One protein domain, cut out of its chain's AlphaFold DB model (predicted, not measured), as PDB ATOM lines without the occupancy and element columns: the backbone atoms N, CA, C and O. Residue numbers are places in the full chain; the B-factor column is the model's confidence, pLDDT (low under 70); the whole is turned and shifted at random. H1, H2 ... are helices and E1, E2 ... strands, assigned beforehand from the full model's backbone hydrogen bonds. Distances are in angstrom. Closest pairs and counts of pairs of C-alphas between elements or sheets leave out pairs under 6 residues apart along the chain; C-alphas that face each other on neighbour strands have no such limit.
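This is residues 78 to 140 of the 140 residues of the protein "Hypothetical protein" of Rotaria sp. Silwood1 (UniProt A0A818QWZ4). What is the shape? A twisted sheet of three antiparallel strands, in order E1, E2, E3, with helix H2 running on from E3 as an arm; residues 125 to 140 stick out, as do residues 92 to 98 with short H1. What is printed? 63 residues, with E1, H1, E2, E3, H2 along the chain, mixed class; only just loose, close to extended, radius of gyration of the C-alphas 15.5 A, spans 47 by 35 by 10 A.

How do the strands pair? E1, residues 80 to 88, is antiparallel to E2, residues 102 to 109, with N 83 and O 106 at 2.8 A. E2 and E3, residues 113 to 120, form a hairpin, with N 105 and O 117 at 2.8 A. And the helices? H1, residues 94 to 98, and H2, residues 121 to 138, are apart. O i to N i+4 pairs within hydrogen-bond range are 0 of 1 in H1, with 1 of 2 O i to N i+3 pairs, and 13 of 14 in H2.

Where does E1 begin? At C-alpha 80 (121.106, 128.220, 135.117). Where does H2 end? After 26.0 A, at C-alpha 138 (101.653, 136.728, 128.908).

Any cut? The printed part has no cut. Where is confidence low? Residues 89 to 100 and 138 to 140 are under 70.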
ATOM      1  N   LEU A  78     122.269 134.966 138.805       80.56
ATOM      2  CA  LEU A  78     123.060 133.772 138.493       80.56
ATOM      3  C   LEU A  78     122.433 132.962 137.353       80.56
ATOM      4  O   LEU A  78     121.210 132.838 137.257       80.56
ATOM      5  N   SER A  79     123.285 132.413 136.485       81.94
ATOM      6  CA  SER A  79     122.870 131.575 135.362       81.94
ATOM      7  C   SER A  79     122.437 130.183 135.824       81.94
ATOM      8  O   SER A  79     123.021 129.594 136.738       81.94
ATOM      9  N   VAL A  80     121.436 129.647 135.121       85.94
ATOM     10  CA  VAL A  80     121.106 128.220 135.117       85.94
ATOM     11  C   VAL A  80     121.750 127.607 133.876       85.94
ATOM     12  O   VAL A  80     121.436 127.995 132.752       85.94
ATOM     13  N   GLU A  81     122.638 126.640 134.068       88.75
ATOM     14  CA  GLU A  81     123.402 125.991 133.007       88.75
ATOM     15  C   GLU A  81     123.107 124.495 132.971       88.75
ATOM     16  O   GLU A  81     123.134 123.816 133.996       88.75
ATOM     17  N   VAL A  82     122.861 123.951 131.780       88.69
ATOM     18  CA  VAL A  82     122.781 122.500 131.594       88.69
ATOM     19  C   VAL A  82     124.195 121.971 131.395       88.69
ATOM     20  O   VAL A  82     124.831 122.256 130.385       88.69
ATOM     21  N   ILE A  83     124.685 121.196 132.360       87.62
ATOM     22  CA  ILE A  83     126.030 120.615 132.325       87.62
ATOM     23  C   ILE A  83     126.071 119.427 131.364       87.62
ATOM     24  O   ILE A  83     127.000 119.292 130.570       87.62
ATOM     25  N   SER A  84     125.085 118.533 131.449       83.81
ATOM     26  CA  SER A  84     125.023 117.355 130.586       83.81
ATOM     27  C   SER A  84     123.614 116.787 130.479       83.81
ATOM     28  O   SER A  84     122.784 116.942 131.376       83.81
ATOM     29  N   ILE A  85     123.356 116.103 129.365       86.81
ATOM     30  CA  ILE A  85     122.148 115.316 129.137       86.81
ATOM     31  C   ILE A  85     122.598 113.937 128.667       86.81
ATOM     32  O   ILE A  85     123.202 113.805 127.604       86.81
ATOM     33  N   THR A  86     122.280 112.911 129.445       83.00
ATOM     34  CA  THR A  86     122.601 111.521 129.122       83.00
ATOM     35  C   THR A  86     121.313 110.730 128.975       83.00
ATOM     36  O   THR A  86     120.473 110.729 129.871       83.00
ATOM     37  N   ALA A  87     121.153 110.035 127.852       78.25
ATOM     38  CA  ALA A  87     120.060 109.091 127.665       78.25
ATOM     39  C   ALA A  87     120.497 107.707 128.150       78.25
ATOM     40  O   ALA A  87     121.426 107.112 127.608       78.25
ATOM     41  N   VAL A  88     119.804 107.177 129.153       73.00
ATOM     42  CA  VAL A  88     119.990 105.806 129.625       73.00
ATOM     43  C   VAL A  88     118.838 104.964 129.090       73.00
ATOM     44  O   VAL A  88     117.659 105.250 129.332       73.00
ATOM     45  N   ARG A  89     119.165 103.919 128.325       64.25
ATOM     46  CA  ARG A  89     118.174 102.916 127.925       64.25
ATOM     47  C   ARG A  89     117.988 101.954 129.093       64.25
ATOM     48  O   ARG A  89     118.942 101.289 129.488       64.25
ATOM     49  N   GLY A  90     116.772 101.869 129.625       57.97
ATOM     50  CA  GLY A  90     116.396 100.733 130.460       57.97
ATOM     51  C   GLY A  90     116.403  99.492 129.573       57.97
ATOM     52  O   GLY A  90     115.537  99.349 128.720       57.97
ATOM     53  N   TYR A  91     117.438  98.663 129.681       50.50
ATOM     54  CA  TYR A  91     117.478  97.334 129.076       50.50
ATOM     55  C   TYR A  91     117.052  96.336 130.150       50.50
ATOM     56  O   TYR A  91     117.910  95.795 130.842       50.50
ATOM     57  N   LYS A  92     115.752  96.119 130.357       54.53
ATOM     58  CA  LYS A  92     115.277  95.093 131.296       54.53
ATOM     59  C   LYS A  92     114.133  94.198 130.796       54.53
ATOM     60  O   LYS A  92     113.878  93.196 131.452       54.53
ATOM     61  N   SER A  93     113.478  94.421 129.653       48.03
ATOM     62  CA  SER A  93     112.390  93.523 129.214       48.03
ATOM     63  C   SER A  93     111.921  93.712 127.762       48.03
ATOM     64  O   SER A  93     112.084  94.775 127.171       48.03
ATOM     65  N   ALA A  94     111.245  92.702 127.193       55.09
ATOM     66  CA  ALA A  94     110.568  92.788 125.887       55.09
ATOM     67  C   ALA A  94     109.491  93.901 125.824       55.09
ATOM     68  O   ALA A  94     109.129  94.360 124.744       55.09
ATOM     69  N   THR A  95     109.032  94.387 126.983       53.75
ATOM     70  CA  THR A  95     108.128  95.537 127.162       53.75
ATOM     71  C   THR A  95     108.824  96.909 127.123       53.75
ATOM     72  O   THR A  95     108.144  97.930 126.985       53.75
ATOM     73  N   ASP A  96     110.163  96.963 127.171       53.78
ATOM     74  CA  ASP A  96     110.949  98.207 127.044       53.78
ATOM     75  C   ASP A  96     111.008  98.736 125.607       53.78
ATOM     76  O   ASP A  96     111.397  99.880 125.375       53.78
ATOM     77  N   PHE A  97     110.564  97.950 124.623       53.31
ATOM     78  CA  PHE A  97     110.348  98.447 123.262       53.31
ATOM     79  C   PHE A  97     109.283  99.551 123.204       53.31
ATOM     80  O   PHE A  97     109.343 100.416 122.333       53.31
ATOM     81  N   LEU A  98     108.338  99.548 124.148       57.69
ATOM     82  CA  LEU A  98     107.251 100.524 124.227       57.69
ATOM     83  C   LEU A  98     107.588 101.726 125.128       57.69
ATOM     84  O   LEU A  98     106.843 102.705 125.144       57.69
ATOM     85  N   HIS A  99     108.703 101.680 125.871       55.47
ATOM     86  CA  HIS A  99     109.037 102.663 126.906       55.47
ATOM     87  C   HIS A  99     110.416 103.295 126.662       55.47
ATOM     88  O   HIS A  99     111.440 102.756 127.080       55.47
ATOM     89  N   PRO A 100     110.463 104.457 125.992       66.00
ATOM     90  CA  PRO A 100     111.706 105.040 125.520       66.00
ATOM     91  C   PRO A 100     112.497 105.688 126.662       66.00
ATOM     92  O   PRO A 100     111.921 106.182 127.632       66.00
ATOM     93  N   TYR A 101     113.819 105.664 126.488       71.56
ATOM     94  CA  TYR A 101     114.901 106.323 127.229       71.56
ATOM     95  C   TYR A 101     114.519 107.191 128.443       71.56
ATOM     96  O   TYR A 101     113.743 108.151 128.358       71.56
ATOM     97  N   LEU A 102     115.176 106.913 129.570       80.56
ATOM     98  CA  LEU A 102     115.221 107.820 130.710       80.56
ATOM     99  C   LEU A 102     116.382 108.795 130.504       80.56
ATOM    100  O   LEU A 102     117.519 108.372 130.309       80.56
ATOM    101  N   TYR A 103     116.104 110.093 130.547       84.31
ATOM    102  CA  TYR A 103     117.135 111.116 130.450       84.31
ATOM    103  C   TYR A 103     117.582 111.521 131.848       84.31
ATOM    104  O   TYR A 103     116.749 111.834 132.702       84.31
ATOM    105  N   THR A 104     118.893 111.545 132.046       86.75
ATOM    106  CA  THR A 104     119.568 112.163 133.182       86.75
ATOM    107  C   THR A 104     120.085 113.521 132.730       86.75
ATOM    108  O   THR A 104     120.948 113.594 131.859       86.75
ATOM    109  N   ILE A 105     119.561 114.592 133.311       87.12
ATOM    110  CA  ILE A 105     119.984 115.966 133.044       87.12
ATOM    111  C   ILE A 105     120.705 116.490 134.273       87.12
ATOM    112  O   ILE A 105     120.145 116.476 135.367       87.12
ATOM    113  N   ARG A 106     121.929 116.972 134.092       87.81
ATOM    114  CA  ARG A 106     122.654 117.715 135.119       87.81
ATOM    115  C   ARG A 106     122.511 119.200 134.863       87.81
ATOM    116  O   ARG A 106     122.804 119.667 133.765       87.81
ATOM    117  N   VAL A 107     122.058 119.923 135.875       88.00
ATOM    118  CA  VAL A 107     121.836 121.366 135.822       88.00
ATOM    119  C   VAL A 107     122.607 122.007 136.960       88.00
ATOM    120  O   VAL A 107     122.589 121.490 138.071       88.00
ATOM    121  N   ARG A 108     123.261 123.131 136.696       87.56
ATOM    122  CA  ARG A 108     123.938 123.947 137.697       87.56
ATOM    123  C   ARG A 108     123.303 125.323 137.770       87.56
ATOM    124  O   ARG A 108     122.994 125.906 136.738       87.56
ATOM    125  N   HIS A 109     123.130 125.836 138.980       83.12
ATOM    126  CA  HIS A 109     122.686 127.199 139.244       83.12
ATOM    127  C   HIS A 109     123.728 127.918 140.090       83.12
ATOM    128  O   HIS A 109     123.926 127.595 141.261       83.12
ATOM    129  N   GLY A 110     124.426 128.884 139.499       79.25
ATOM    130  CA  GLY A 110     125.559 129.522 140.167       79.25
ATOM    131  C   GLY A 110     126.716 128.554 140.497       79.25
ATOM    132  O   GLY A 110     126.811 127.470 139.922       79.25
ATOM    133  N   PRO A 111     127.632 128.939 141.402       76.25
ATOM    134  CA  PRO A 111     128.828 128.146 141.700       76.25
ATOM    135  C   PRO A 111     128.573 126.933 142.609       76.25
ATOM    136  O   PRO A 111     129.364 125.995 142.589       76.25
ATOM    137  N   GLU A 112     127.498 126.947 143.401       75.19
ATOM    138  CA  GLU A 112     127.322 126.018 144.529       75.19
ATOM    139  C   GLU A 112     126.192 124.998 144.340       75.19
ATOM    140  O   GLU A 112     126.175 123.982 145.034       75.19
ATOM    141  N   PHE A 113     125.259 125.222 143.407       81.38
ATOM    142  CA  PHE A 113     124.073 124.372 143.281       81.38
ATOM    143  C   PHE A 113     124.131 123.523 142.018       81.38
ATOM    144  O   PHE A 113     124.116 124.049 140.909       81.38
ATOM    145  N   GLU A 114     124.142 122.201 142.184       84.88
ATOM    146  CA  GLU A 114     124.009 121.226 141.099       84.88
ATOM    147  C   GLU A 114     122.829 120.290 141.386       84.88
ATOM    148  O   GLU A 114     122.664 119.780 142.495       84.88
ATOM    149  N   TRP A 115     122.009 120.048 140.366       84.44
ATOM    150  CA  TRP A 115     120.874 119.136 140.405       84.44
ATOM    151  C   TRP A 115     121.001 118.067 139.332       84.44
ATOM    152  O   TRP A 115     121.428 118.326 138.206       84.44
ATOM    153  N   ILE A 116     120.547 116.862 139.673       85.75
ATOM    154  CA  ILE A 116     120.456 115.735 138.750       85.75
ATOM    155  C   ILE A 116     118.981 115.370 138.589       85.75
ATOM    156  O   ILE A 116     118.322 114.929 139.529       85.75
ATOM    157  N   ILE A 117     118.458 115.556 137.383       85.31
ATOM    158  CA  ILE A 117     117.048 115.381 137.048       85.31
ATOM    159  C   ILE A 117     116.895 114.133 136.182       85.31
ATOM    160  O   ILE A 117     117.500 114.031 135.119       85.31
ATOM    161  N   HIS A 118     116.032 113.210 136.602       84.38
ATOM    162  CA  HIS A 118     115.708 112.000 135.845       84.38
ATOM    163  C   HIS A 118     114.288 112.084 135.288       84.38
ATOM    164  O   HIS A 118     113.314 112.034 136.046       84.38
ATOM    165  N   LYS A 119     114.139 112.225 133.967       84.06
ATOM    166  CA  LYS A 119     112.823 112.344 133.318       84.06
ATOM    167  C   LYS A 119     112.809 111.687 131.941       84.06
ATOM    168  O   LYS A 119     113.794 111.673 131.218       84.06
ATOM    169  N   ARG A 120     111.656 111.137 131.563       83.56
ATOM    170  CA  ARG A 120     111.375 110.646 130.205       83.56
ATOM    171  C   ARG A 120     110.999 111.790 129.262       83.56
ATOM    172  O   ARG A 120     110.503 112.818 129.719       83.56
ATOM    173  N   TYR A 121     111.120 111.547 127.954       83.38
ATOM    174  CA  TYR A 121     110.757 112.508 126.901       83.38
ATOM    175  C   TYR A 121     109.355 113.108 127.081       83.38
ATOM    176  O   TYR A 121     109.193 114.321 126.992       83.38
ATOM    177  N   LYS A 122     108.354 112.277 127.414       82.31
ATOM    178  CA  LYS A 122     106.970 112.728 127.630       82.31
ATOM    179  C   LYS A 122     106.878 113.896 128.619       82.31
ATOM    180  O   LYS A 122     106.110 114.816 128.381       82.31
ATOM    181  N   HIS A 123     107.674 113.892 129.688       84.50
ATOM    182  CA  HIS A 123     107.639 114.975 130.670       84.50
ATOM    183  C   HIS A 123     108.175 116.291 130.101       84.50
ATOM    184  O   HIS A 123     107.623 117.343 130.399       84.50
ATOM    185  N   PHE A 124     109.220 116.240 129.271       85.19
ATOM    186  CA  PHE A 124     109.738 117.432 128.595       85.19
ATOM    187  C   PHE A 124     108.758 117.953 127.546       85.19
ATOM    188  O   PHE A 124     108.571 119.159 127.432       85.19
ATOM    189  N   HIS A 125     108.093 117.051 126.825       85.12
ATOM    190  CA  HIS A 125     107.038 117.407 125.878       85.12
ATOM    191  C   HIS A 125     105.858 118.099 126.564       85.12
ATOM    192  O   HIS A 125     105.413 119.160 126.130       85.12
ATOM    193  N   ASP A 126     105.376 117.523 127.664       86.44
ATOM    194  CA  ASP A 126     104.271 118.085 128.437       86.44
ATOM    195  C   ASP A 126     104.677 119.439 129.070       86.44
ATOM    196  O   ASP A 126     103.889 120.385 129.046       86.44
ATOM    197  N   LEU A 127     105.930 119.583 129.530       86.38
ATOM    198  CA  LEU A 127     106.490 120.861 129.994       86.38
ATOM    199  C   LEU A 127     106.523 121.914 128.880       86.38
ATOM    200  O   LEU A 127     106.099 123.045 129.098       86.38
ATOM    201  N   HIS A 128     107.006 121.557 127.689       85.94
ATOM    202  CA  HIS A 128     107.078 122.478 126.557       85.94
ATOM    203  C   HIS A 128     105.694 123.030 126.200       85.94
ATOM    204  O   HIS A 128     105.534 124.241 126.078       85.94
ATOM    205  N   LYS A 129     104.676 122.165 126.127       88.56
ATOM    206  CA  LYS A 129     103.288 122.592 125.898       88.56
ATOM    207  C   LYS A 129     102.803 123.582 126.952       88.56
ATOM    208  O   LYS A 129     102.195 124.591 126.608       88.56
ATOM    209  N   ALA A 130     103.071 123.304 128.228       85.12
ATOM    210  CA  ALA A 130     102.677 124.193 129.315       85.12
ATOM    211  C   ALA A 130     103.366 125.565 129.213       85.12
ATOM    212  O   ALA A 130     102.712 126.589 129.399       85.12
ATOM    213  N   LEU A 131     104.658 125.591 128.872       82.81
ATOM    214  CA  LEU A 131     105.419 126.830 128.697       82.81
ATOM    215  C   LEU A 131     104.940 127.644 127.494       82.81
ATOM    216  O   LEU A 131     104.769 128.852 127.624       82.81
ATOM    217  N   VAL A 132     104.672 127.002 126.353       84.75
ATOM    218  CA  VAL A 132     104.106 127.675 125.172       84.75
ATOM    219  C   VAL A 132     102.782 128.348 125.532       84.75
ATOM    220  O   VAL A 132     102.632 129.553 125.342       84.75
ATOM    221  N   HIS A 133     101.872 127.614 126.178       81.12
ATOM    222  CA  HIS A 133     100.598 128.169 126.638       81.12
ATOM    223  C   HIS A 133     100.731 129.272 127.692       81.12
ATOM    224  O   HIS A 133      99.821 130.086 127.849       81.12
ATOM    225  N   TYR A 134     101.808 129.282 128.477       82.94
ATOM    226  CA  TYR A 134     102.076 130.361 129.421       82.94
ATOM    227  C   TYR A 134     102.535 131.632 128.693       82.94
ATOM    228  O   TYR A 134     102.026 132.714 128.975       82.94
ATOM    229  N   VAL A 135     103.444 131.500 127.723       79.06
ATOM    230  CA  VAL A 135     103.966 132.629 126.936       79.06
ATOM    231  C   VAL A 135     102.860 133.297 126.115       79.06
ATOM    232  O   VAL A 135     102.769 134.524 126.104       79.06
ATOM    233  N   GLU A 136     101.977 132.511 125.496       75.31
ATOM    234  CA  GLU A 136     100.811 133.024 124.758       75.31
ATOM    235  C   GLU A 136      99.896 133.887 125.640       75.31
ATOM    236  O   GLU A 136      99.389 134.910 125.196       75.31
ATOM    237  N   ARG A 137      99.716 133.515 126.914       70.50
ATOM    238  CA  ARG A 137      98.891 134.279 127.867       70.50
ATOM    239  C   ARG A 137      99.570 135.529 128.416       70.50
ATOM    240  O   ARG A 137      98.879 136.407 128.909       70.50
ATOM    241  N   ALA A 138     100.897 135.585 128.399       63.75
ATOM    242  CA  ALA A 138     101.653 136.728 128.908       63.75
ATOM    243  C   ALA A 138     101.855 137.831 127.851       63.75
ATOM    244  O   ALA A 138     102.294 138.925 128.196       63.75
ATOM    245  N   THR A 139     101.584 137.534 126.576       64.94
ATOM    246  CA  THR A 139     101.835 138.429 125.432       64.94
ATOM    247  C   THR A 139     100.568 138.990 124.776       64.94
ATOM    248  O   THR A 139     100.694 139.832 123.886       64.94
ATOM    249  N   GLY A 140      99.375 138.564 125.210       50.50
ATOM    250  CA  GLY A 140      98.074 139.107 124.791       50.50
ATOM    251  C   GLY A 140      97.402 139.892 125.905       50.50
ATOM    252  O   GLY A 140      96.761 140.913 125.578       50.50
TER     253      GLY A 140